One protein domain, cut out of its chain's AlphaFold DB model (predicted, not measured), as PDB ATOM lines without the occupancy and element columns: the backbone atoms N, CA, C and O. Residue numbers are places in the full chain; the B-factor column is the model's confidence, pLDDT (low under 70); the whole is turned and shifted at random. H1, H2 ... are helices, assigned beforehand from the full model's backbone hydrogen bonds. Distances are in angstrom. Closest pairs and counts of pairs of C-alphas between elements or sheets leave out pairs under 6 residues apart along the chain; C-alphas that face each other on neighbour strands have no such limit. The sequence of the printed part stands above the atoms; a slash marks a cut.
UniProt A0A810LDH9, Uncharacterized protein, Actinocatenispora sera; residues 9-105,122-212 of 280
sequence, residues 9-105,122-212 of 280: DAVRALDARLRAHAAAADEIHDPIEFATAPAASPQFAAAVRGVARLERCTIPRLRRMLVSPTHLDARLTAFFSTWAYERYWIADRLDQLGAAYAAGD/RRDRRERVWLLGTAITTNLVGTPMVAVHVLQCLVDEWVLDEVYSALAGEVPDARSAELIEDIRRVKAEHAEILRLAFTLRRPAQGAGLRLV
ATOM      1  N   ASP A   9     198.014 256.640 246.770       86.00
ATOM      2  CA  ASP A   9     197.931 255.764 247.946       86.00
ATOM      3  C   ASP A   9     198.212 254.307 247.582       86.00
ATOM      4  O   ASP A   9     198.946 253.614 248.288       86.00
ATOM      5  N   ALA A  10     197.682 253.844 246.449       84.94
ATOM      6  CA  ALA A  10     197.926 252.489 245.965       84.94
ATOM      7  C   ALA A  10     199.402 252.271 245.583       84.94
ATOM      8  O   ALA A  10     199.963 251.208 245.866       84.94
ATOM      9  N   VAL A  11     200.056 253.278 244.992       90.00
ATOM     10  CA  VAL A  11     201.501 253.245 244.714       90.00
ATOM     11  C   VAL A  11     202.308 253.228 246.011       90.00
ATOM     12  O   VAL A  11     203.191 252.383 246.155       90.00
ATOM     13  N   ARG A  12     201.979 254.089 246.987       91.88
ATOM     14  CA  ARG A  12     202.633 254.092 248.308       91.88
ATOM     15  C   ARG A  12     202.490 252.752 249.025       91.88
ATOM     16  O   ARG A  12     203.465 252.270 249.602       91.88
ATOM     17  N   ALA A  13     201.308 252.139 248.966       91.00
ATOM     18  CA  ALA A  13     201.050 250.828 249.554       91.00
ATOM     19  C   ALA A  13     201.916 249.737 248.909       91.00
ATOM     20  O   ALA A  13     202.540 248.952 249.624       91.00
ATOM     21  N   LEU A  14     202.012 249.720 247.573       92.56
ATOM     22  CA  LEU A  14     202.902 248.800 246.865       92.56
ATOM     23  C   LEU A  14     204.370 249.033 247.262       92.56
ATOM     24  O   LEU A  14     205.068 248.079 247.581       92.56
ATOM     25  N   ASP A  15     204.832 250.284 247.302       93.12
ATOM     26  CA  ASP A  15     206.227 250.618 247.617       93.12
ATOM     27  C   ASP A  15     206.623 250.285 249.058       93.12
ATOM     28  O   ASP A  15     207.754 249.868 249.317       93.12
ATOM     29  N   ALA A  16     205.719 250.484 250.017       92.00
ATOM     30  CA  ALA A  16     205.937 250.068 251.399       92.00
ATOM     31  C   ALA A  16     206.083 248.545 251.495       92.00
ATOM     32  O   ALA A  16     207.000 248.045 252.145       92.00
ATOM     33  N   ARG A  17     205.215 247.819 250.789       93.44
ATOM     34  CA  ARG A  17     205.164 246.363 250.826       93.44
ATOM     35  C   ARG A  17     206.348 245.713 250.111       93.44
ATOM     36  O   ARG A  17     206.947 244.798 250.653       93.44
ATOM     37  N   LEU A  18     206.780 246.266 248.976       91.75
ATOM     38  CA  LEU A  18     208.009 245.845 248.289       91.75
ATOM     39  C   LEU A  18     209.257 246.013 249.159       91.75
ATOM     40  O   LEU A  18     210.117 245.137 249.163       91.75
ATOM     41  N   ARG A  19     209.358 247.117 249.911       89.62
ATOM     42  CA  ARG A  19     210.476 247.332 250.842       89.62
ATOM     43  C   ARG A  19     210.455 246.340 251.999       89.62
ATOM     44  O   ARG A  19     211.499 245.787 252.318       89.62
ATOM     45  N   ALA A  20     209.287 246.107 252.598       88.75
ATOM     46  CA  ALA A  20     209.133 245.115 253.661       88.75
ATOM     47  C   ALA A  20     209.491 243.705 253.164       88.75
ATOM     48  O   ALA A  20     210.259 243.000 253.803       88.75
ATOM     49  N   HIS A  21     209.006 243.344 251.979       87.69
ATOM     50  CA  HIS A  21     209.292 242.071 251.334       87.69
ATOM     51  C   HIS A  21     210.787 241.870 251.061       87.69
ATOM     52  O   HIS A  21     211.348 240.847 251.435       87.69
ATOM     53  N   ALA A  22     211.454 242.866 250.473       85.75
ATOM     54  CA  ALA A  22     212.889 242.798 250.217       85.75
ATOM     55  C   ALA A  22     213.719 242.662 251.506       85.75
ATOM     56  O   ALA A  22     214.771 242.035 251.474       85.75
ATOM     57  N   ALA A  23     213.254 243.231 252.622       84.75
ATOM     58  CA  ALA A  23     213.918 243.112 253.919       84.75
ATOM     59  C   ALA A  23     213.708 241.741 254.590       84.75
ATOM     60  O   ALA A  23     214.569 241.315 255.349       84.75
ATOM     61  N   ALA A  24     212.589 241.065 254.313       80.94
ATOM     62  CA  ALA A  24     212.230 239.776 254.914       80.94
ATOM     63  C   ALA A  24     212.734 238.552 254.123       80.94
ATOM     64  O   ALA A  24     212.681 237.430 254.615       80.94
ATOM     65  N   ALA A  25     213.216 238.747 252.893       71.06
ATOM     66  CA  ALA A  25     213.542 237.659 251.969       71.06
ATOM     67  C   ALA A  25     214.689 236.728 252.419       71.06
ATOM     68  O   ALA A  25     214.910 235.711 251.768       71.06
ATOM     69  N   ASP A  26     215.394 237.062 253.507       67.62
ATOM     70  CA  ASP A  26     216.537 236.310 254.052       67.62
ATOM     71  C   ASP A  26     216.114 235.142 254.983       67.62
ATOM     72  O   ASP A  26     216.934 234.334 255.411       67.62
ATOM     73  N   GLU A  27     214.824 235.015 255.318       61.97
ATOM     74  CA  GLU A  27     214.359 234.131 256.405       61.97
ATOM     75  C   GLU A  27     214.192 232.636 256.020       61.97
ATOM     76  O   GLU A  27     213.974 231.801 256.893       61.97
ATOM     77  N   ILE A  28     214.322 232.235 254.742       62.31
ATOM     78  CA  ILE A  28     214.039 230.845 254.275       62.31
ATOM     79  C   ILE A  28     215.324 229.988 254.067       62.31
ATOM     80  O   ILE A  28     215.281 228.836 253.603       62.31
ATOM     81  N   HIS A  29     216.514 230.505 254.398       64.50
ATOM     82  CA  HIS A  29     217.806 229.901 254.005       64.50
ATOM     83  C   HIS A  29     218.387 228.858 254.963       64.50
ATOM     84  O   HIS A  29     219.286 228.112 254.561       64.50
ATOM     85  N   ASP A  30     217.804 228.657 256.141       61.31
ATOM     86  CA  ASP A  30     218.367 227.738 257.138       61.31
ATOM     87  C   ASP A  30     218.180 226.249 256.795       61.31
ATOM     88  O   ASP A  30     217.044 225.788 256.665       61.31
ATOM     89  N   PRO A  31     219.261 225.461 256.599       57.56
ATOM     90  CA  PRO A  31     219.207 224.022 256.319       57.56
ATOM     91  C   PRO A  31     218.213 223.289 257.230       57.56
ATOM     92  O   PRO A  31     218.274 223.412 258.450       57.56
ATOM     93  N   ILE A  32     217.286 222.522 256.644       60.88
ATOM     94  CA  ILE A  32     216.322 221.753 257.435       60.88
ATOM     95  C   ILE A  32     216.849 220.333 257.523       60.88
ATOM     96  O   ILE A  32     216.783 219.564 256.568       60.88
ATOM     97  N   GLU A  33     217.357 219.975 258.696       61.81
ATOM     98  CA  GLU A  33     217.623 218.580 259.022       61.81
ATOM     99  C   GLU A  33     216.299 217.870 259.305       61.81
ATOM    100  O   GLU A  33     215.788 217.898 260.425       61.81
ATOM    101  N   PHE A  34     215.718 217.229 258.295       61.38
ATOM    102  CA  PHE A  34     214.616 216.300 258.523       61.38
ATOM    103  C   PHE A  34     215.168 215.067 259.250       61.38
ATOM    104  O   PHE A  34     215.719 214.160 258.626       61.38
ATOM    105  N   ALA A  35     215.049 215.035 260.581       53.50
ATOM    106  CA  ALA A  35     215.210 213.798 261.343       53.50
ATOM    107  C   ALA A  35     214.281 212.750 260.720       53.50
ATOM    108  O   ALA A  35     213.135 213.099 260.453       53.50
ATOM    109  N   THR A  36     214.795 211.540 260.451       56.69
ATOM    110  CA  THR A  36     214.124 210.402 259.779       56.69
ATOM    111  C   THR A  36     212.610 210.578 259.694       56.69
ATOM    112  O   THR A  36     211.881 210.173 260.602       56.69
ATOM    113  N   ALA A  37     212.155 211.261 258.638       58.75
ATOM    114  CA  ALA A  37     210.746 211.561 258.478       58.75
ATOM    115  C   ALA A  37     209.996 210.227 258.338       58.75
ATOM    116  O   ALA A  37     210.522 209.301 257.704       58.75
ATOM    117  N   PRO A  38     208.801 210.077 258.932       62.62
ATOM    118  CA  PRO A  38     208.010 208.874 258.725       62.62
ATOM    119  C   PRO A  38     207.789 208.681 257.221       62.62
ATOM    120  O   PRO A  38     207.545 209.647 256.497       62.62
ATOM    121  N   ALA A  39     207.900 207.440 256.742       63.91
ATOM    122  CA  ALA A  39     207.686 207.139 255.332       63.91
ATOM    123  C   ALA A  39     206.300 207.648 254.907       63.91
ATOM    124  O   ALA A  39     205.278 207.226 255.452       63.91
ATOM    125  N   ALA A  40     206.263 208.578 253.951       73.94
ATOM    126  CA  ALA A  40     205.010 209.065 253.395       73.94
ATOM    127  C   ALA A  40     204.571 208.181 252.224       73.94
ATOM    128  O   ALA A  40     205.356 207.421 251.653       73.94
ATOM    129  N   SER A  41     203.305 208.308 251.813       80.81
ATOM    130  CA  SER A  41     202.852 207.632 250.596       80.81
ATOM    131  C   SER A  41     203.688 208.085 249.380       80.81
ATOM    132  O   SER A  41     203.964 209.285 249.244       80.81
ATOM    133  N   PRO A  42     204.037 207.187 248.438       81.19
ATOM    134  CA  PRO A  42     204.742 207.563 247.208       81.19
ATOM    135  C   PRO A  42     204.032 208.672 246.422       81.19
ATOM    136  O   PRO A  42     204.664 209.500 245.768       81.19
ATOM    137  N   GLN A  43     202.701 208.722 246.511       82.50
ATOM    138  CA  GLN A  43     201.875 209.756 245.898       82.50
ATOM    139  C   GLN A  43     202.080 211.125 246.557       82.50
ATOM    140  O   GLN A  43     202.138 212.122 245.843       82.50
ATOM    141  N   PHE A  44     202.226 211.185 247.882       85.69
ATOM    142  CA  PHE A  44     202.535 212.427 248.591       85.69
ATOM    143  C   PHE A  44     203.946 212.921 248.244       85.69
ATOM    144  O   PHE A  44     204.106 214.064 247.819       85.69
ATOM    145  N   ALA A  45     204.953 212.042 248.277       86.31
ATOM    146  CA  ALA A  45     206.316 212.391 247.863       86.31
ATOM    147  C   ALA A  45     206.374 212.876 246.398       86.31
ATOM    148  O   ALA A  45     207.058 213.850 246.074       86.31
ATOM    149  N   ALA A  46     205.609 212.247 245.497       86.44
ATOM    150  CA  ALA A  46     205.470 212.698 244.114       86.44
ATOM    151  C   ALA A  46     204.740 214.046 243.990       86.44
ATOM    152  O   ALA A  46     205.058 214.819 243.085       86.44
ATOM    153  N   ALA A  47     203.782 214.354 244.867       89.25
ATOM    154  CA  ALA A  47     203.140 215.662 244.893       89.25
ATOM    155  C   ALA A  47     204.127 216.750 245.330       89.25
ATOM    156  O   ALA A  47     204.284 217.728 244.603       89.25
ATOM    157  N   VAL A  48     204.854 216.533 246.433       91.56
ATOM    158  CA  VAL A  48     205.876 217.458 246.956       91.56
ATOM    159  C   VAL A  48     206.936 217.766 245.892       91.56
ATOM    160  O   VAL A  48     207.150 218.930 245.558       91.56
ATOM    161  N   ARG A  49     207.512 216.741 245.245       89.50
ATOM    162  CA  ARG A  49     208.453 216.933 244.118       89.50
ATOM    163  C   ARG A  49     207.812 217.627 242.913       89.50
ATOM    164  O   ARG A  49     208.468 218.354 242.168       89.50
ATOM    165  N   GLY A  50     206.519 217.393 242.686       89.25
ATOM    166  CA  GLY A  50     205.741 218.086 241.662       89.25
ATOM    167  C   GLY A  50     205.644 219.587 241.933       89.25
ATOM    168  O   GLY A  50     205.847 220.376 241.009       89.25
ATOM    169  N   VAL A  51     205.392 219.975 243.186       92.25
ATOM    170  CA  VAL A  51     205.373 221.379 243.629       92.25
ATOM    171  C   VAL A  51     206.766 221.992 243.567       92.25
ATOM    172  O   VAL A  51     206.908 223.059 242.980       92.25
ATOM    173  N   ALA A  52     207.807 221.296 244.033       91.38
ATOM    174  CA  ALA A  52     209.190 221.767 243.921       91.38
ATOM    175  C   ALA A  52     209.536 222.146 242.473       91.38
ATOM    176  O   ALA A  52     210.014 223.242 242.183       91.38
ATOM    177  N   ARG A  53     209.186 221.278 241.515       88.75
ATOM    178  CA  ARG A  53     209.365 221.561 240.084       88.75
ATOM    179  C   ARG A  53     208.565 222.768 239.606       88.75
ATOM    180  O   ARG A  53     209.072 223.509 238.767       88.75
ATOM    181  N   LEU A  54     207.349 222.987 240.106       88.94
ATOM    182  CA  LEU A  54     206.566 224.179 239.772       88.94
ATOM    183  C   LEU A  54     207.247 225.454 240.267       88.94
ATOM    184  O   LEU A  54     207.363 226.407 239.499       88.94
ATOM    185  N   GLU A  55     207.772 225.432 241.489       90.81
ATOM    186  CA  GLU A  55     208.527 226.541 242.071       90.81
ATOM    187  C   GLU A  55     209.807 226.850 241.272       90.81
ATOM    188  O   GLU A  55     210.084 228.014 240.960       90.81
ATOM    189  N   ARG A  56     210.519 225.821 240.781       86.62
ATOM    190  CA  ARG A  56     211.691 225.993 239.889       86.62
ATOM    191  C   ARG A  56     211.338 226.562 238.508       86.62
ATOM    192  O   ARG A  56     212.206 227.125 237.837       86.62
ATOM    193  N   CYS A  57     210.084 226.466 238.063       81.06
ATOM    194  CA  CYS A  57     209.667 226.947 236.735       81.06
ATOM    195  C   CYS A  57     209.489 228.469 236.631       81.06
ATOM    196  O   CYS A  57     209.058 228.992 235.600       81.06
ATOM    197  N   THR A  58     209.920 229.179 237.664       77.38
ATOM    198  CA  THR A  58     210.048 230.634 237.733       77.38
ATOM    199  C   THR A  58     211.011 231.206 236.688       77.38
ATOM    200  O   THR A  58     210.673 232.169 236.000       77.38
ATOM    201  N   ILE A  59     212.184 230.594 236.491       73.06
ATOM    202  CA  ILE A  59     213.241 231.126 235.606       73.06
ATOM    203  C   ILE A  59     212.788 231.232 234.130       73.06
ATOM    204  O   ILE A  59     212.937 232.308 233.538       73.06
ATOM    205  N   PRO A  60     212.200 230.186 233.503       74.50
ATOM    206  CA  PRO A  60     211.658 230.305 232.147       74.50
ATOM    207  C   PRO A  60     210.596 231.403 232.016       74.50
ATOM    208  O   PRO A  60     210.530 232.097 230.998       74.50
ATOM    209  N   ARG A  61     209.778 231.606 233.057       77.50
ATOM    210  CA  ARG A  61     208.755 232.655 233.082       77.50
ATOM    211  C   ARG A  61     209.374 234.051 233.127       77.50
ATOM    212  O   ARG A  61     208.985 234.897 232.324       77.50
ATOM    213  N   LEU A  62     210.377 234.274 233.976       82.50
ATOM    214  CA  LEU A  62     211.093 235.551 234.025       82.50
ATOM    215  C   LEU A  62     211.768 235.888 232.699       82.50
ATOM    216  O   LEU A  62     211.698 237.028 232.250       82.50
ATOM    217  N   ARG A  63     212.329 234.894 232.001       82.56
ATOM    218  CA  ARG A  63     212.897 235.102 230.662       82.56
ATOM    219  C   ARG A  63     211.874 235.688 229.681       82.56
ATOM    220  O   ARG A  63     212.233 236.558 228.892       82.56
ATOM    221  N   ARG A  64     210.605 235.255 229.740       78.62
ATOM    222  CA  ARG A  64     209.515 235.832 228.927       78.62
ATOM    223  C   ARG A  64     209.229 237.288 229.292       78.62
ATOM    224  O   ARG A  64     208.978 238.097 228.408       78.62
ATOM    225  N   MET A  65     209.288 237.622 230.579       82.69
ATOM    226  CA  MET A  65     209.036 238.982 231.062       82.69
ATOM    227  C   MET A  65     210.167 239.944 230.689       82.69
ATOM    228  O   MET A  65     209.884 241.077 230.300       82.69
ATOM    229  N   LEU A  66     211.419 239.478 230.724       82.56
ATOM    230  CA  LEU A  66     212.604 240.275 230.390       82.56
ATOM    231  C   LEU A  66     212.625 240.757 228.935       82.56
ATOM    232  O   LEU A  66     213.139 241.831 228.651       82.56
ATOM    233  N   VAL A  67     212.034 239.999 228.009       79.25
ATOM    234  CA  VAL A  67     211.959 240.371 226.582       79.25
ATOM    235  C   VAL A  67     210.685 241.148 226.219       79.25
ATOM    236  O   VAL A  67     210.354 241.296 225.045       79.25
ATOM    237  N   SER A  68     209.948 241.628 227.220       82.56
ATOM    238  CA  SER A  68     208.675 242.342 227.071       82.56
ATOM    239  C   SER A  68     208.708 243.678 227.815       82.56
ATOM    240  O   SER A  68     209.554 243.823 228.693       82.56
ATOM    241  N   PRO A  69     207.765 244.616 227.602       81.69
ATOM    242  CA  PRO A  69     207.737 245.894 228.327       81.69
ATOM    243  C   PRO A  69     207.754 245.783 229.863       81.69
ATOM    244  O   PRO A  69     208.071 246.756 230.535       81.69
ATOM    245  N   THR A  70     207.453 244.609 230.433       84.81
ATOM    246  CA  THR A  70     207.541 244.346 231.878       84.81
ATOM    247  C   THR A  70     208.920 244.650 232.466       84.81
ATOM    248  O   THR A  70     208.975 245.113 233.598       84.81
ATOM    249  N   HIS A  71     210.018 244.458 231.722       85.56
ATOM    250  CA  HIS A  71     211.365 244.747 232.240       85.56
ATOM    251  C   HIS A  71     211.636 246.242 232.474       85.56
ATOM    252  O   HIS A  71     212.553 246.583 233.217       85.56
ATOM    253  N   LEU A  72     210.846 247.130 231.859       87.69
ATOM    254  CA  LEU A  72     210.963 248.581 232.034       87.69
ATOM    255  C   LEU A  72     210.322 249.068 233.342       87.69
ATOM    256  O   LEU A  72     210.495 250.223 233.727       87.69
ATOM    257  N   ASP A  73     209.580 248.206 234.038       90.62
ATOM    258  CA  ASP A  73     208.945 248.532 235.305       90.62
ATOM    259  C   ASP A  73     209.878 248.195 236.474       90.62
ATOM    260  O   ASP A  73     209.979 247.045 236.900       90.62
ATOM    261  N   ALA A  74     210.555 249.212 237.011       90.88
ATOM    262  CA  ALA A  74     211.551 249.036 238.069       90.88
ATOM    263  C   ALA A  74     211.002 248.323 239.320       90.88
ATOM    264  O   ALA A  74     211.713 247.525 239.929       90.88
ATOM    265  N   ARG A  75     209.733 248.559 239.681       92.56
ATOM    266  CA  ARG A  75     209.094 247.921 240.845       92.56
ATOM    267  C   ARG A  75     208.899 246.430 240.613       92.56
ATOM    268  O   ARG A  75     209.189 245.630 241.495       92.56
ATOM    269  N   LEU A  76     208.427 246.060 239.422       92.50
ATOM    270  CA  LEU A  76     208.279 244.653 239.057       92.50
ATOM    271  C   LEU A  76     209.629 243.962 238.906       92.50
ATOM    272  O   LEU A  76     209.760 242.827 239.337       92.50
ATOM    273  N   THR A  77     210.635 244.632 238.348       90.12
ATOM    274  CA  THR A  77     211.990 244.078 238.249       90.12
ATOM    275  C   THR A  77     212.594 243.817 239.631       90.12
ATOM    276  O   THR A  77     213.145 242.739 239.855       90.12
ATOM    277  N   ALA A  78     212.442 244.750 240.576       90.81
ATOM    278  CA  ALA A  78     212.863 244.552 241.962       90.81
ATOM    279  C   ALA A  78     212.117 243.374 242.609       90.81
ATOM    280  O   ALA A  78     212.755 242.438 243.085       90.81
ATOM    281  N   PHE A  79     210.782 243.365 242.525       93.38
ATOM    282  CA  PHE A  79     209.960 242.267 243.037       93.38
ATOM    283  C   PHE A  79     210.361 240.912 242.453       93.38
ATOM    284  O   PHE A  79     210.622 239.976 243.195       93.38
ATOM    285  N   PHE A  80     210.436 240.795 241.126       91.94
ATOM    286  CA  PHE A  80     210.708 239.525 240.458       91.94
ATOM    287  C   PHE A  80     212.106 238.981 240.750       91.94
ATOM    288  O   PHE A  80     212.297 237.768 240.677       91.94
ATOM    289  N   SER A  81     213.059 239.850 241.094       89.38
ATOM    290  CA  SER A  81     214.397 239.436 241.518       89.38
ATOM    291  C   SER A  81     214.343 238.737 242.880       89.38
ATOM    292  O   SER A  81     214.794 237.598 242.992       89.38
ATOM    293  N   THR A  82     213.718 239.368 243.878       90.44
ATOM    294  CA  THR A  82     213.510 238.784 245.216       90.44
ATOM    295  C   THR A  82     212.624 237.539 245.156       90.44
ATOM    296  O   THR A  82     213.005 236.475 245.632       90.44
ATOM    297  N   TRP A  83     211.502 237.625 244.443       91.69
ATOM    298  CA  TRP A  83     210.564 236.522 244.252       91.69
ATOM    299  C   TRP A  83     211.227 235.285 243.638       91.69
ATOM    300  O   TRP A  83     210.973 234.162 244.066       91.69
ATOM    301  N   ALA A  84     212.098 235.450 242.637       90.06
ATOM    302  CA  ALA A  84     212.801 234.314 242.044       90.06
ATOM    303  C   ALA A  84     213.795 233.659 242.999       90.06
ATOM    304  O   ALA A  84     213.944 232.436 242.969       90.06
ATOM    305  N   TYR A  85     214.458 234.464 243.823       88.44
ATOM    306  CA  TYR A  85     215.359 233.979 244.854       88.44
ATOM    307  C   TYR A  85     214.607 233.150 245.905       88.44
ATOM    308  O   TYR A  85     214.978 232.007 246.164       88.44
ATOM    309  N   GLU A  86     213.482 233.643 246.421       91.56
ATOM    310  CA  GLU A  86     212.668 232.885 247.379       91.56
ATOM    311  C   GLU A  86     212.079 231.622 246.748       91.56
ATOM    312  O   GLU A  86     212.145 230.549 247.342       91.56
ATOM    313  N   ARG A  87     211.561 231.691 245.512       91.19
ATOM    314  CA  ARG A  87     211.036 230.499 244.818       91.19
ATOM    315  C   ARG A  87     212.106 229.438 244.573       91.19
ATOM    316  O   ARG A  87     211.790 228.249 244.596       91.19
ATOM    317  N   TYR A  88     213.360 229.840 244.359       88.50
ATOM    318  CA  TYR A  88     214.480 228.903 244.289       88.50
ATOM    319  C   TYR A  88     214.662 228.155 245.613       88.50
ATOM    320  O   TYR A  88     214.725 226.926 245.603       88.50
ATOM    321  N   TRP A  89     214.689 228.872 246.737       89.50
ATOM    322  CA  TRP A  89     214.873 228.257 248.050       89.50
ATOM    323  C   TRP A  89     213.675 227.423 248.486       89.50
ATOM    324  O   TRP A  89     213.867 226.306 248.949       89.50
ATOM    325  N   ILE A  90     212.448 227.889 248.250       92.00
ATOM    326  CA  ILE A  90     211.227 227.104 248.481       92.00
ATOM    327  C   ILE A  90     211.303 225.780 247.713       92.00
ATOM    328  O   ILE A  90     211.064 224.714 248.282       92.00
ATOM    329  N   ALA A  91     211.675 225.821 246.430       91.12
ATOM    330  CA  ALA A  91     211.839 224.604 245.648       91.12
ATOM    331  C   ALA A  91     212.898 223.665 246.235       91.12
ATOM    332  O   ALA A  91     212.706 222.451 246.241       91.12
ATOM    333  N   ASP A  92     214.005 224.227 246.714       88.44
ATOM    334  CA  ASP A  92     215.078 223.458 247.326       88.44
ATOM    335  C   ASP A  92     214.623 222.749 248.607       88.44
ATOM    336  O   ASP A  92     214.835 221.546 248.755       88.44
ATOM    337  N   ARG A  93     213.873 223.444 249.472       88.38
ATOM    338  CA  ARG A  93     213.248 222.847 250.663       88.38
ATOM    339  C   ARG A  93     212.303 221.717 250.331       88.38
ATOM    340  O   ARG A  93     212.339 220.679 250.983       88.38
ATOM    341  N   LEU A  94     211.462 221.909 249.323       90.62
ATOM    342  CA  LEU A  94     210.514 220.886 248.906       90.62
ATOM    343  C   LEU A  94     211.224 219.669 248.308       90.62
ATOM    344  O   LEU A  94     210.769 218.547 248.515       90.62
ATOM    345  N   ASP A  95     212.345 219.854 247.612       87.88
ATOM    346  CA  ASP A  95     213.150 218.729 247.134       87.88
ATOM    347  C   ASP A  95     213.817 217.976 248.297       87.88
ATOM    348  O   ASP A  95     213.765 216.744 248.317       87.88
ATOM    349  N   GLN A  96     214.356 218.681 249.299       85.94
ATOM    350  CA  GLN A  96     214.886 218.065 250.526       85.94
ATOM    351  C   GLN A  96     213.794 217.290 251.285       85.94
ATOM    352  O   GLN A  96     213.990 216.127 251.640       85.94
ATOM    353  N   LEU A  97     212.613 217.892 251.455       86.50
ATOM    354  CA  LEU A  97     211.446 217.272 252.082       86.50
ATOM    355  C   LEU A  97     210.987 216.025 251.308       86.50
ATOM    356  O   LEU A  97     210.787 214.948 251.871       86.50
ATOM    357  N   GLY A  98     210.858 216.147 249.987       85.56
ATOM    358  CA  GLY A  98     210.471 215.049 249.108       85.56
ATOM    359  C   GLY A  98     211.495 213.911 249.073       85.56
ATOM    360  O   GLY A  98     211.109 212.760 248.855       85.56
ATOM    361  N   ALA A  99     212.781 214.208 249.281       82.38
ATOM    362  CA  ALA A  99     213.840 213.212 249.430       82.38
ATOM    363  C   ALA A  99     213.768 212.508 250.792       82.38
ATOM    364  O   ALA A  99     213.841 211.280 250.831       82.38
ATOM    365  N   ALA A 100     213.541 213.250 251.880       81.81
ATOM    366  CA  ALA A 100     213.375 212.685 253.220       81.81
ATOM    367  C   ALA A 100     212.215 211.674 253.269       81.81
ATOM    368  O   ALA A 100     212.386 210.561 253.762       81.81
ATOM    369  N   TYR A 101     211.072 211.998 252.655       80.75
ATOM    370  CA  TYR A 101     209.936 211.074 252.567       80.75
ATOM    371  C   TYR A 101     210.160 209.874 251.641       80.75
ATOM    372  O   TYR A 101     209.482 208.859 251.789       80.75
ATOM    373  N   ALA A 102     211.089 209.975 250.687       73.75
ATOM    374  CA  ALA A 102     211.432 208.886 249.776       73.75
ATOM    375  C   ALA A 102     212.545 207.974 250.311       73.75
ATOM    376  O   ALA A 102     212.651 206.838 249.863       73.75
ATOM    377  N   ALA A 103     213.351 208.428 251.276       65.62
ATOM    378  CA  ALA A 103     214.424 207.635 251.880       65.62
ATOM    379  C   ALA A 103     213.914 206.388 252.636       65.62
ATOM    380  O   ALA A 103     214.682 205.454 252.858       65.62
ATOM    381  N   GLY A 104     212.621 206.342 252.982       54.53
ATOM    382  CA  GLY A 104     211.944 205.152 253.512       54.53
ATOM    383  C   GLY A 104     211.516 204.119 252.457       54.53
ATOM    384  O   GLY A 104     211.044 203.049 252.828       54.53
ATOM    385  N   ASP A 105     211.675 204.415 251.161       51.16
ATOM    386  CA  ASP A 105     211.275 203.558 250.040       51.16
ATOM    387  C   ASP A 105     212.476 203.308 249.107       51.16
ATOM    388  O   ASP A 105     212.781 204.076 248.188       51.16
ATOM    389  N   ARG A 122     213.840 220.007 222.877       53.47
ATOM    390  CA  ARG A 122     212.848 220.472 221.890       53.47
ATOM    391  C   ARG A 122     211.940 221.563 222.461       53.47
ATOM    392  O   ARG A 122     211.543 222.455 221.710       53.47
ATOM    393  N   ARG A 123     211.623 221.506 223.756       58.84
ATOM    394  CA  ARG A 123     210.868 222.529 224.490       58.84
ATOM    395  C   ARG A 123     211.663 223.828 224.575       58.84
ATOM    396  O   ARG A 123     211.117 224.845 224.176       58.84
ATOM    397  N   ASP A 124     212.945 223.777 224.939       52.25
ATOM    398  CA  ASP A 124     213.837 224.948 224.984       52.25
ATOM    399  C   ASP A 124     213.982 225.602 223.598       52.25
ATOM    400  O   ASP A 124     213.851 226.814 223.457       52.25
ATOM    401  N   ARG A 125     214.139 224.814 222.524       52.81
ATOM    402  CA  ARG A 125     214.166 225.363 221.152       52.81
ATOM    403  C   ARG A 125     212.845 226.012 220.737       52.81
ATOM    404  O   ARG A 125     212.860 227.093 220.153       52.81
ATOM    405  N   ARG A 126     211.704 225.374 221.024       57.53
ATOM    406  CA  ARG A 126     210.376 225.957 220.752       57.53
ATOM    407  C   ARG A 126     210.145 227.217 221.577       57.53
ATOM    408  O   ARG A 126     209.590 228.174 221.053       57.53
ATOM    409  N   GLU A 127     210.598 227.224 222.823       55.88
ATOM    410  CA  GLU A 127     210.521 228.369 223.717       55.88
ATOM    411  C   GLU A 127     211.360 229.535 223.195       55.88
ATOM    412  O   GLU A 127     210.840 230.638 223.115       55.88
ATOM    413  N   ARG A 128     212.593 229.311 222.725       57.22
ATOM    414  CA  ARG A 128     213.423 230.361 222.101       57.22
ATOM    415  C   ARG A 128     212.772 230.984 220.864       57.22
ATOM    416  O   ARG A 128     212.763 232.202 220.724       57.22
ATOM    417  N   VAL A 129     212.196 230.165 219.981       53.09
ATOM    418  CA  VAL A 129     211.504 230.654 218.773       53.09
ATOM    419  C   VAL A 129     210.217 231.403 219.137       53.09
ATOM    420  O   VAL A 129     209.922 232.454 218.571       53.09
ATOM    421  N   TRP A 130     209.473 230.898 220.121       55.84
ATOM    422  CA  TRP A 130     208.281 231.558 220.647       55.84
ATOM    423  C   TRP A 130     208.623 232.877 221.355       55.84
ATOM    424  O   TRP A 130     207.906 233.856 221.171       55.84
ATOM    425  N   LEU A 131     209.733 232.939 222.098       53.56
ATOM    426  CA  LEU A 131     210.240 234.138 222.771       53.56
ATOM    427  C   LEU A 131     210.554 235.255 221.772       53.56
ATOM    428  O   LEU A 131     210.164 236.391 222.013       53.56
ATOM    429  N   LEU A 132     211.177 234.941 220.630       51.84
ATOM    430  CA  LEU A 132     211.441 235.931 219.576       51.84
ATOM    431  C   LEU A 132     210.147 236.474 218.949       51.84
ATOM    432  O   LEU A 132     209.989 237.685 218.810       51.84
ATOM    433  N   GLY A 133     209.198 235.596 218.605       43.94
ATOM    434  CA  GLY A 133     207.909 236.022 218.041       43.94
ATOM    435  C   GLY A 133     207.034 236.787 219.044       43.94
ATOM    436  O   GLY A 133     206.310 237.719 218.679       43.94
ATOM    437  N   THR A 134     207.134 236.428 220.324       53.78
ATOM    438  CA  THR A 134     206.401 237.076 221.414       53.78
ATOM    439  C   THR A 134     207.003 238.436 221.740       53.78
ATOM    440  O   THR A 134     206.244 239.384 221.814       53.78
ATOM    441  N   ALA A 135     208.330 238.585 221.816       52.50
ATOM    442  CA  ALA A 135     208.984 239.871 222.090       52.50
ATOM    443  C   ALA A 135     208.559 240.974 221.100       52.50
ATOM    444  O   ALA A 135     208.222 242.087 221.507       52.50
ATOM    445  N   ILE A 136     208.485 240.642 219.805       51.78
ATOM    446  CA  ILE A 136     208.039 241.569 218.749       51.78
ATOM    447  C   ILE A 136     206.566 241.956 218.942       51.78
ATOM    448  O   ILE A 136     206.214 243.133 218.882       51.78
ATOM    449  N   THR A 137     205.697 240.982 219.219       50.69
ATOM    450  CA  THR A 137     204.261 241.239 219.402       50.69
ATOM    451  C   THR A 137     203.946 241.923 220.736       50.69
ATOM    452  O   THR A 137     203.078 242.786 220.776       50.69
ATOM    453  N   THR A 138     204.667 241.629 221.819       54.38
ATOM    454  CA  THR A 138     204.462 242.251 223.138       54.38
ATOM    455  C   THR A 138     204.973 243.680 223.213       54.38
ATOM    456  O   THR A 138     204.341 244.496 223.879       54.38
ATOM    457  N   ASN A 139     206.057 244.010 222.501       52.66
ATOM    458  CA  ASN A 139     206.518 245.396 222.384       52.66
ATOM    459  C   ASN A 139     205.525 246.263 221.597       52.66
ATOM    460  O   ASN A 139     205.351 247.430 221.931       52.66
ATOM    461  N   LEU A 140     204.804 245.686 220.627       51.38
ATOM    462  CA  LEU A 140     203.728 246.381 219.913       51.38
ATOM    463  C   LEU A 140     202.464 246.602 220.768       51.38
ATOM    464  O   LEU A 140     201.706 247.533 220.513       51.38
ATOM    465  N   VAL A 141     202.208 245.737 221.758       59.47
ATOM    466  CA  VAL A 141     200.998 245.784 222.603       59.47
ATOM    467  C   VAL A 141     201.146 246.747 223.794       59.47
ATOM    468  O   VAL A 141     200.143 247.282 224.266       59.47
ATOM    469  N   GLY A 142     202.370 247.004 224.266       67.88
ATOM    470  CA  GLY A 142     202.663 248.026 225.280       67.88
ATOM    471  C   GLY A 142     202.220 247.671 226.708       67.88
ATOM    472  O   GLY A 142     202.164 246.503 227.095       67.88
ATOM    473  N   THR A 143     201.902 248.689 227.514       74.06
ATOM    474  CA  THR A 143     201.595 248.608 228.961       74.06
ATOM    475  C   THR A 143     200.567 247.536 229.376       74.06
ATOM    476  O   THR A 143     200.780 246.895 230.409       74.06
ATOM    477  N   PRO A 144     199.497 247.237 228.606       84.00
ATOM    478  CA  PRO A 144     198.569 246.149 228.934       84.00
ATOM    479  C   PRO A 144     199.223 244.765 229.064       84.00
ATOM    480  O   PRO A 144     198.706 243.922 229.799       84.00
ATOM    481  N   MET A 145     200.362 244.517 228.403       86.44
ATOM    482  CA  MET A 145     201.098 243.257 228.571       86.44
ATOM    483  C   MET A 145     201.661 243.087 229.976       86.44
ATOM    484  O   MET A 145     201.735 241.963 230.468       86.44
ATOM    485  N   VAL A 146     202.008 244.184 230.649       90.44
ATOM    486  CA  VAL A 146     202.502 244.120 232.024       90.44
ATOM    487  C   VAL A 146     201.408 243.571 232.940       90.44
ATOM    488  O   VAL A 146     201.653 242.632 233.692       90.44
ATOM    489  N   ALA A 147     200.172 244.062 232.800       91.44
ATOM    490  CA  ALA A 147     199.024 243.536 233.535       91.44
ATOM    491  C   ALA A 147     198.742 242.059 233.211       91.44
ATOM    492  O   ALA A 147     198.379 241.300 234.105       91.44
ATOM    493  N   VAL A 148     198.942 241.627 231.960       90.94
ATOM    494  CA  VAL A 148     198.824 240.210 231.572       90.94
ATOM    495  C   VAL A 148     199.842 239.340 232.313       90.94
ATOM    496  O   VAL A 148     199.453 238.321 232.881       90.94
ATOM    497  N   HIS A 149     201.119 239.727 232.334       91.00
ATOM    498  CA  HIS A 149     202.163 238.949 233.007       91.00
ATOM    499  C   HIS A 149     201.944 238.876 234.519       91.00
ATOM    500  O   HIS A 149     202.023 237.792 235.097       91.00
ATOM    501  N   VAL A 150     201.605 240.005 235.147       92.81
ATOM    502  CA  VAL A 150     201.303 240.045 236.585       92.81
ATOM    503  C   VAL A 150     200.088 239.173 236.905       92.81
ATOM    504  O   VAL A 150     200.127 238.407 237.863       92.81
ATOM    505  N   LEU A 151     199.042 239.206 236.073       93.25
ATOM    506  CA  LEU A 151     197.859 238.362 236.249       93.25
ATOM    507  C   LEU A 151     198.175 236.867 236.158       93.25
ATOM    508  O   LEU A 151     197.635 236.075 236.924       93.25
ATOM    509  N   GLN A 152     199.040 236.471 235.225       89.69
ATOM    510  CA  GLN A 152     199.461 235.076 235.095       89.69
ATOM    511  C   GLN A 152     200.210 234.596 236.341       89.69
ATOM    512  O   GLN A 152     199.930 233.497 236.813       89.69
ATOM    513  N   CYS A 153     201.106 235.419 236.898       91.38
ATOM    514  CA  CYS A 153     201.766 235.112 238.168       91.38
ATOM    515  C   CYS A 153     200.773 235.060 239.332       91.38
ATOM    516  O   CYS A 153     200.815 234.118 240.108       91.38
ATOM    517  N   LEU A 154     199.851 236.021 239.427       94.19
ATOM    518  CA  LEU A 154     198.862 236.071 240.505       94.19
ATOM    519  C   LEU A 154     197.981 234.817 240.541       94.19
ATOM    520  O   LEU A 154     197.759 234.237 241.598       94.19
ATOM    521  N   VAL A 155     197.501 234.377 239.375       91.31
ATOM    522  CA  VAL A 155     196.706 233.148 239.271       91.31
ATOM    523  C   VAL A 155     197.538 231.916 239.637       91.31
ATOM    524  O   VAL A 155     197.003 231.011 240.270       91.31
ATOM    525  N   ASP A 156     198.822 231.869 239.271       89.19
ATOM    526  CA  ASP A 156     199.731 230.786 239.678       89.19
ATOM    527  C   ASP A 156     199.882 230.729 241.205       89.19
ATOM    528  O   ASP A 156     199.738 229.651 241.774       89.19
ATOM    529  N   GLU A 157     200.075 231.874 241.871       93.06
ATOM    530  CA  GLU A 157     200.158 231.941 243.338       93.06
ATOM    531  C   GLU A 157     198.847 231.503 244.010       93.06
ATOM    532  O   GLU A 157     198.880 230.758 244.981       93.06
ATOM    533  N   TRP A 158     197.675 231.874 243.478       93.62
ATOM    534  CA  TRP A 158     196.398 231.398 244.029       93.62
ATOM    535  C   TRP A 158     196.179 229.899 243.854       93.62
ATOM    536  O   TRP A 158     195.594 229.268 244.729       93.62
ATOM    537  N   VAL A 159     196.608 229.326 242.729       89.69
ATOM    538  CA  VAL A 159     196.532 227.873 242.531       89.69
ATOM    539  C   VAL A 159     197.518 227.165 243.460       89.69
ATOM    540  O   VAL A 159     197.167 226.139 244.038       89.69
ATOM    541  N   LEU A 160     198.727 227.705 243.630       91.06
ATOM    542  CA  LEU A 160     199.723 227.153 244.545       91.06
ATOM    543  C   LEU A 160     199.282 227.245 246.006       91.06
ATOM    544  O   LEU A 160     199.478 226.275 246.723       91.06
ATOM    545  N   ASP A 161     198.628 228.327 246.436       92.75
ATOM    546  CA  ASP A 161     198.050 228.446 247.784       92.75
ATOM    547  C   ASP A 161     197.093 227.282 248.094       92.75
ATOM    548  O   ASP A 161     197.206 226.640 249.135       92.75
ATOM    549  N   GLU A 162     196.218 226.923 247.150       91.31
ATOM    550  CA  GLU A 162     195.327 225.765 247.308       91.31
ATOM    551  C   GLU A 162     196.094 224.434 247.357       91.31
ATOM    552  O   GLU A 162     195.763 223.549 248.145       91.31
ATOM    553  N   VAL A 163     197.154 224.291 246.556       91.25
ATOM    554  CA  VAL A 163     198.013 223.097 246.576       91.25
ATOM    555  C   VAL A 163     198.761 222.975 247.904       91.25
ATOM    556  O   VAL A 163     198.795 221.887 248.475       91.25
ATOM    557  N   TYR A 164     199.333 224.064 248.416       93.19
ATOM    558  CA  TYR A 164     199.999 224.083 249.716       93.19
ATOM    559  C   TYR A 164     199.015 223.847 250.856       93.19
ATOM    560  O   TYR A 164     199.354 223.144 251.802       93.19
ATOM    561  N   SER A 165     197.786 224.356 250.753       91.44
ATOM    562  CA  SER A 165     196.736 224.064 251.729       91.44
ATOM    563  C   SER A 165     196.384 222.586 251.776       91.44
ATOM    564  O   SER A 165     196.240 222.027 252.861       91.44
ATOM    565  N   ALA A 166     196.269 221.944 250.613       89.69
ATOM    566  CA  ALA A 166     196.044 220.508 250.539       89.69
ATOM    567  C   ALA A 166     197.254 219.718 251.066       89.69
ATOM    568  O   ALA A 166     197.072 218.745 251.792       89.69
ATOM    569  N   LEU A 167     198.482 220.152 250.752       89.88
ATOM    570  CA  LEU A 167     199.700 219.537 251.284       89.88
ATOM    571  C   LEU A 167     199.752 219.618 252.807       89.88
ATOM    572  O   LEU A 167     199.981 218.587 253.426       89.88
ATOM    573  N   ALA A 168     199.491 220.791 253.395       90.19
ATOM    574  CA  ALA A 168     199.485 221.015 254.842       90.19
ATOM    575  C   ALA A 168     198.563 220.031 255.584       90.19
ATOM    576  O   ALA A 168     198.906 219.560 256.663       90.19
ATOM    577  N   GLY A 169     197.420 219.677 254.983       88.38
ATOM    578  CA  GLY A 169     196.477 218.706 255.544       88.38
ATOM    579  C   GLY A 169     196.899 217.235 255.421       88.38
ATOM    580  O   GLY A 169     196.295 216.384 256.071       88.38
ATOM    581  N   GLU A 170     197.904 216.919 254.600       88.00
ATOM    582  CA  GLU A 170     198.420 215.556 254.395       88.00
ATOM    583  C   GLU A 170     199.816 215.332 255.007       88.00
ATOM    584  O   GLU A 170     200.319 214.206 254.974       88.00
ATOM    585  N   VAL A 171     200.462 216.375 255.548       88.12
ATOM    586  CA  VAL A 171     201.803 216.252 256.135       88.12
ATOM    587  C   VAL A 171     201.761 215.358 257.387       88.12
ATOM    588  O   VAL A 171     200.941 215.595 258.274       88.12
ATOM    589  N   PRO A 172     202.639 214.343 257.502       82.94
ATOM    590  CA  PRO A 172     202.606 213.385 258.609       82.94
ATOM    591  C   PRO A 172     203.227 213.893 259.921       82.94
ATOM    592  O   PRO A 172     203.023 213.269 260.962       82.94
ATOM    593  N   ASP A 173     204.002 214.980 259.895       85.94
ATOM    594  CA  ASP A 173     204.775 215.472 261.038       85.94
ATOM    595  C   ASP A 173     204.706 217.000 261.197       85.94
ATOM    596  O   ASP A 173     204.549 217.745 260.228       85.94
ATOM    597  N   ALA A 174     204.839 217.468 262.443       86.69
ATOM    598  CA  ALA A 174     204.681 218.877 262.805       86.69
ATOM    599  C   ALA A 174     205.735 219.787 262.160       86.69
ATOM    600  O   ALA A 174     205.400 220.868 261.689       86.69
ATOM    601  N   ARG A 175     206.991 219.335 262.071       85.81
ATOM    602  CA  ARG A 175     208.087 220.133 261.505       85.81
ATOM    603  C   ARG A 175     207.873 220.420 260.023       85.81
ATOM    604  O   ARG A 175     208.105 221.526 259.545       85.81
ATOM    605  N   SER A 176     207.428 219.417 259.279       87.50
ATOM    606  CA  SER A 176     207.110 219.588 257.868       87.50
ATOM    607  C   SER A 176     205.846 220.435 257.688       87.50
ATOM    608  O   SER A 176     205.757 221.185 256.719       87.50
ATOM    609  N   ALA A 177     204.891 220.375 258.624       89.50
ATOM    610  CA  ALA A 177     203.713 221.240 258.605       89.50
ATOM    611  C   ALA A 177     204.087 222.713 258.855       89.50
ATOM    612  O   ALA A 177     203.603 223.583 258.134       89.50
ATOM    613  N   GLU A 178     204.994 222.979 259.799       89.88
ATOM    614  CA  GLU A 178     205.571 224.308 260.051       89.88
ATOM    615  C   GLU A 178     206.254 224.863 258.798       89.88
ATOM    616  O   GLU A 178     205.920 225.961 258.363       89.88
ATOM    617  N   LEU A 179     207.109 224.071 258.136       90.56
ATOM    618  CA  LEU A 179     207.738 224.469 256.871       90.56
ATOM    619  C   LEU A 179     206.707 224.849 255.802       90.56
ATOM    620  O   LEU A 179     206.865 225.857 255.111       90.56
ATOM    621  N   ILE A 180     205.666 224.031 255.616       92.88
ATOM    622  CA  ILE A 180     204.627 224.333 254.628       92.88
ATOM    623  C   ILE A 180     203.902 225.631 254.998       92.88
ATOM    624  O   ILE A 180     203.651 226.440 254.108       92.88
ATOM    625  N   GLU A 181     203.607 225.873 256.273       92.44
ATOM    626  CA  GLU A 181     202.953 227.108 256.717       92.44
ATOM    627  C   GLU A 181     203.846 228.349 256.543       92.44
ATOM    628  O   GLU A 181     203.375 229.389 256.075       92.44
ATOM    629  N   ASP A 182     205.146 228.239 256.816       91.94
ATOM    630  CA  ASP A 182     206.107 229.317 256.567       91.94
ATOM    631  C   ASP A 182     206.192 229.650 255.072       91.94
ATOM    632  O   ASP A 182     206.102 230.819 254.679       91.94
ATOM    633  N   ILE A 183     206.248 228.626 254.212       93.38
ATOM    634  CA  ILE A 183     206.167 228.806 252.757       93.38
ATOM    635  C   ILE A 183     204.864 229.523 252.389       93.38
ATOM    636  O   ILE A 183     204.884 230.483 251.616       93.38
ATOM    637  N   ARG A 184     203.722 229.103 252.944       94.56
ATOM    638  CA  ARG A 184     202.421 229.725 252.658       94.56
ATOM    639  C   ARG A 184     202.367 231.191 253.056       94.56
ATOM    640  O   ARG A 184     201.794 231.979 252.305       94.56
ATOM    641  N   ARG A 185     202.981 231.582 254.174       92.88
ATOM    642  CA  ARG A 185     203.062 232.989 254.596       92.88
ATOM    643  C   ARG A 185     203.791 233.839 253.558       92.88
ATOM    644  O   ARG A 185     203.294 234.895 253.166       92.88
ATOM    645  N   VAL A 186     204.917 233.343 253.053       92.56
ATOM    646  CA  VAL A 186     205.693 234.017 252.002       92.56
ATOM    647  C   VAL A 186     204.911 234.071 250.686       92.56
ATOM    648  O   VAL A 186     204.823 235.119 250.048       92.56
ATOM    649  N   LYS A 187     204.246 232.977 250.302       93.06
ATOM    650  CA  LYS A 187     203.399 232.928 249.097       93.06
ATOM    651  C   LYS A 187     202.192 233.869 249.186       93.06
ATOM    652  O   LYS A 187     201.821 234.487 248.187       93.06
ATOM    653  N   ALA A 188     201.591 234.023 250.365       94.69
ATOM    654  CA  ALA A 188     200.502 234.973 250.591       94.69
ATOM    655  C   ALA A 188     200.970 236.422 250.375       94.69
ATOM    656  O   ALA A 188     200.258 237.221 249.760       94.69
ATOM    657  N   GLU A 189     202.192 236.738 250.805       94.81
ATOM    658  CA  GLU A 189     202.817 238.034 250.551       94.81
ATOM    659  C   GLU A 189     203.047 238.272 249.051       94.81
ATOM    660  O   GLU A 189     202.669 239.324 248.523       94.81
ATOM    661  N   HIS A 190     203.560 237.267 248.328       95.38
ATOM    662  CA  HIS A 190     203.707 237.325 246.865       95.38
ATOM    663  C   HIS A 190     202.381 237.611 246.166       95.38
ATOM    664  O   HIS A 190     202.312 238.479 245.291       95.38
ATOM    665  N   ALA A 191     201.323 236.892 246.550       96.00
ATOM    666  CA  ALA A 191     199.999 237.049 245.968       96.00
ATOM    667  C   ALA A 191     199.455 238.470 246.176       96.00
ATOM    668  O   ALA A 191     198.870 239.043 245.255       96.00
ATOM    669  N   GLU A 192     199.679 239.074 247.343       95.69
ATOM    670  CA  GLU A 192     199.220 240.439 247.593       95.69
ATOM    671  C   GLU A 192     200.002 241.499 246.819       95.69
ATOM    672  O   GLU A 192     199.403 242.384 246.199       95.69
ATOM    673  N   ILE A 193     201.331 241.386 246.762       95.94
ATOM    674  CA  ILE A 193     202.151 242.284 245.940       95.94
ATOM    675  C   ILE A 193     201.708 242.211 244.475       95.94
ATOM    676  O   ILE A 193     201.492 243.242 243.834       95.94
ATOM    677  N   LEU A 194     201.496 241.000 243.952       95.88
ATOM    678  CA  LEU A 194     201.002 240.783 242.594       95.88
ATOM    679  C   LEU A 194     199.587 241.349 242.394       95.88
ATOM    680  O   LEU A 194     199.317 241.942 241.348       95.88
ATOM    681  N   ARG A 195     198.685 241.233 243.377       96.00
ATOM    682  CA  ARG A 195     197.326 241.799 243.309       96.00
ATOM    683  C   ARG A 195     197.343 243.328 243.268       96.00
ATOM    684  O   ARG A 195     196.643 243.925 242.440       96.00
ATOM    685  N   LEU A 196     198.142 243.970 244.118       94.81
ATOM    686  CA  LEU A 196     198.334 245.424 244.101       94.81
ATOM    687  C   LEU A 196     198.960 245.871 242.777       94.81
ATOM    688  O   LEU A 196     198.454 246.782 242.114       94.81
ATOM    689  N   ALA A 197     200.013 245.177 242.342       94.56
ATOM    690  CA  ALA A 197     200.691 245.470 241.092       94.56
ATOM    691  C   ALA A 197     199.770 245.315 239.873       94.56
ATOM    692  O   ALA A 197     199.851 246.126 238.947       94.56
ATOM    693  N   PHE A 198     198.885 244.313 239.887       94.56
ATOM    694  CA  PHE A 198     197.870 244.108 238.863       94.56
ATOM    695  C   PHE A 198     196.859 245.251 238.862       94.56
ATOM    696  O   PHE A 198     196.622 245.839 237.811       94.56
ATOM    697  N   THR A 199     196.304 245.603 240.027       92.38
ATOM    698  CA  THR A 199     195.311 246.681 240.168       92.38
ATOM    699  C   THR A 199     195.819 248.001 239.584       92.38
ATOM    700  O   THR A 199     195.113 248.623 238.795       92.38
ATOM    701  N   LEU A 200     197.066 248.375 239.890       91.56
ATOM    702  CA  LEU A 200     197.706 249.603 239.395       91.56
ATOM    703  C   LEU A 200     197.921 249.629 237.875       91.56
ATOM    704  O   LEU A 200     197.990 250.697 237.274       91.56
ATOM    705  N   ARG A 201     198.072 248.460 237.245       91.12
ATOM    706  CA  ARG A 201     198.448 248.336 235.824       91.12
ATOM    707  C   ARG A 201     197.291 247.889 234.941       91.12
ATOM    708  O   ARG A 201     197.405 247.906 233.714       91.12
ATOM    709  N   ARG A 202     196.185 247.453 235.543       90.56
ATOM    710  CA  ARG A 202     194.997 246.981 234.839       90.56
ATOM    711  C   ARG A 202     194.358 248.153 234.086       90.56
ATOM    712  O   ARG A 202     193.972 249.135 234.716       90.56
ATOM    713  N   PRO A 203     194.154 248.048 232.761       89.94
ATOM    714  CA  PRO A 203     193.411 249.064 232.025       89.94
ATOM    715  C   PRO A 203     191.983 249.192 232.566       89.94
ATOM    716  O   PRO A 203     191.316 248.179 232.769       89.94
ATOM    717  N   ALA A 204     191.486 250.415 232.750       88.12
ATOM    718  CA  ALA A 204     190.130 250.634 233.257       88.12
ATOM    719  C   ALA A 204     189.046 250.098 232.301       88.12
ATOM    720  O   ALA A 204     188.031 249.571 232.747       88.12
ATOM    721  N   GLN A 205     189.269 250.214 230.985       86.75
ATOM    722  CA  GLN A 205     188.322 249.804 229.944       86.75
ATOM    723  C   GLN A 205     188.998 249.613 228.574       86.75
ATOM    724  O   GLN A 205     190.196 249.844 228.404       86.75
ATOM    725  N   GLY A 206     188.223 249.182 227.576       89.44
ATOM    726  CA  GLY A 206     188.656 249.118 226.176       89.44
ATOM    727  C   GLY A 206     189.441 247.859 225.791       89.44
ATOM    728  O   GLY A 206     189.342 246.807 226.429       89.44
ATOM    729  N   ALA A 207     190.196 247.947 224.692       86.44
ATOM    730  CA  ALA A 207     190.894 246.806 224.095       86.44
ATOM    731  C   ALA A 207     191.947 246.181 225.031       86.44
ATOM    732  O   ALA A 207     192.067 244.958 225.075       86.44
ATOM    733  N   GLY A 208     192.640 246.995 225.837       86.62
ATOM    734  CA  GLY A 208     193.602 246.511 226.832       86.62
ATOM    735  C   GLY A 208     192.954 245.638 227.912       86.62
ATOM    736  O   GLY A 208     193.447 244.552 228.203       86.62
ATOM    737  N   LEU A 209     191.798 246.044 228.451       89.75
ATOM    738  CA  LEU A 209     191.059 245.234 229.430       89.75
ATOM    739  C   LEU A 209     190.567 243.915 228.810       89.75
ATOM    740  O   LEU A 209     190.652 242.853 229.429       89.75
ATOM    741  N   ARG A 210     190.101 243.958 227.553       88.19
ATOM    742  CA  ARG A 210     189.695 242.753 226.807       88.19
ATOM    743  C   ARG A 210     190.863 241.792 226.596       88.19
ATOM    744  O   ARG A 210     190.661 240.582 226.694       88.19
ATOM    745  N   LEU A 211     192.061 242.311 226.323       88.75
ATOM    746  CA  LEU A 211     193.280 241.515 226.206       88.75
ATOM    747  C   LEU A 211     193.607 240.809 227.527       88.75
ATOM    748  O   LEU A 211     193.821 239.597 227.524       88.75
ATOM    749  N   VAL A 212     193.573 241.533 228.649       90.12
ATOM    750  CA  VAL A 212     193.797 240.969 229.990       90.12
ATOM    751  C   VAL A 212     192.785 239.857 230.294       90.12
ATOM    752  O   VAL A 212     193.168 238.738 230.634       90.12
TER     753      VAL A 212
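This is residues 9 to 105 and 122 to 212 of the 280 residues of an uncharacterized protein of Actinocatenispora sera (UniProt A0A810LDH9). What is the main picture? Three long helices run along the length, H7 and H8 as a hairpin packed beside H5 through H8; H2 and then H3 follow one another along H5, and H1 packs at an angle on H5 and H8. H6 lies outside this bundle and touches no helix, while the short H4 and H9 pack on H7. What is it made of? The printed part has 188 residues with nine named helices, H1 to H9 in chain order, and no named strand, class all helix. It is compact, with a radius of gyration of the C-alphas of 18.3 A, and spans 55 by 44 by 25 A.

Which helices come first? H1 is residues 9 to 24, 22.6 A long from C-alpha 9 at (197.931, 255.764, 247.946). H2 is residues 42 to 56, H3 58 to 66 and H4 69 to 72. Which follow? H5, residues 74 to 102, measures 41.8 A, and H6, residues 122 to 141, 28.0 A with a kink of 33 degrees near residue 133. H7, residues 144 to 170, measures 39.8 A, and H8, residues 174 to 201, 40.4 A. H9 is residues 206 to 212, ending at C-alpha 212 at (193.797, 240.969, 229.990).

What forms the bundle? H1, H2, H5, H7 and H8 form a bundle, helices gathered together, and H5 is the hub, touching five helices. H1 touches H5 with residues 15 to 22 alone, closest at the C-alphas of Ala 22 and Thr 82, 6.4 A, at a steep tilt of 43 degrees. What else touches H5? H2 runs opposite ways to it at a shallow tilt of 21 degrees, closest at the C-alphas of Ala 52 and Ala 91, 4.2 A. H8 touches it too, closest at the C-alphas of Ile 90 and Ile 183, 6.8 A. What touches H7? H7 and H8 are a hairpin at a shallow tilt of 19 degrees, and H9 touches H7, closest at the C-alphas of Val 148 and Val 212, 5.3 A. H4 touches residues 145 to 149 of H7 alone, closest at the C-alphas of Thr 70 and Val 146, 5.0 A. What of H6, H3 and the backbones? H6 is close but not clearly touching H3, with the C-alphas of Arg 64 and Leu 131 6.4 A apart; H3 touches H5. Every O i to N i+4 pair is within hydrogen-bond range in the helices but H4, too short for one.

How far does it reach? The two C-alphas farthest apart, those of Thr 36 and Gly 206, are 57.2 A apart. Is anything missing? Residues 106 to 121 are not printed, and C-alphas 105 and 122 are 32.9 A apart across the cut. Which link is long, and where is confidence low? H1 to H2 is a long link of 17 residues; pLDDT is under 70 at residues 26 to 39, 103 to 105 and 122 to 142.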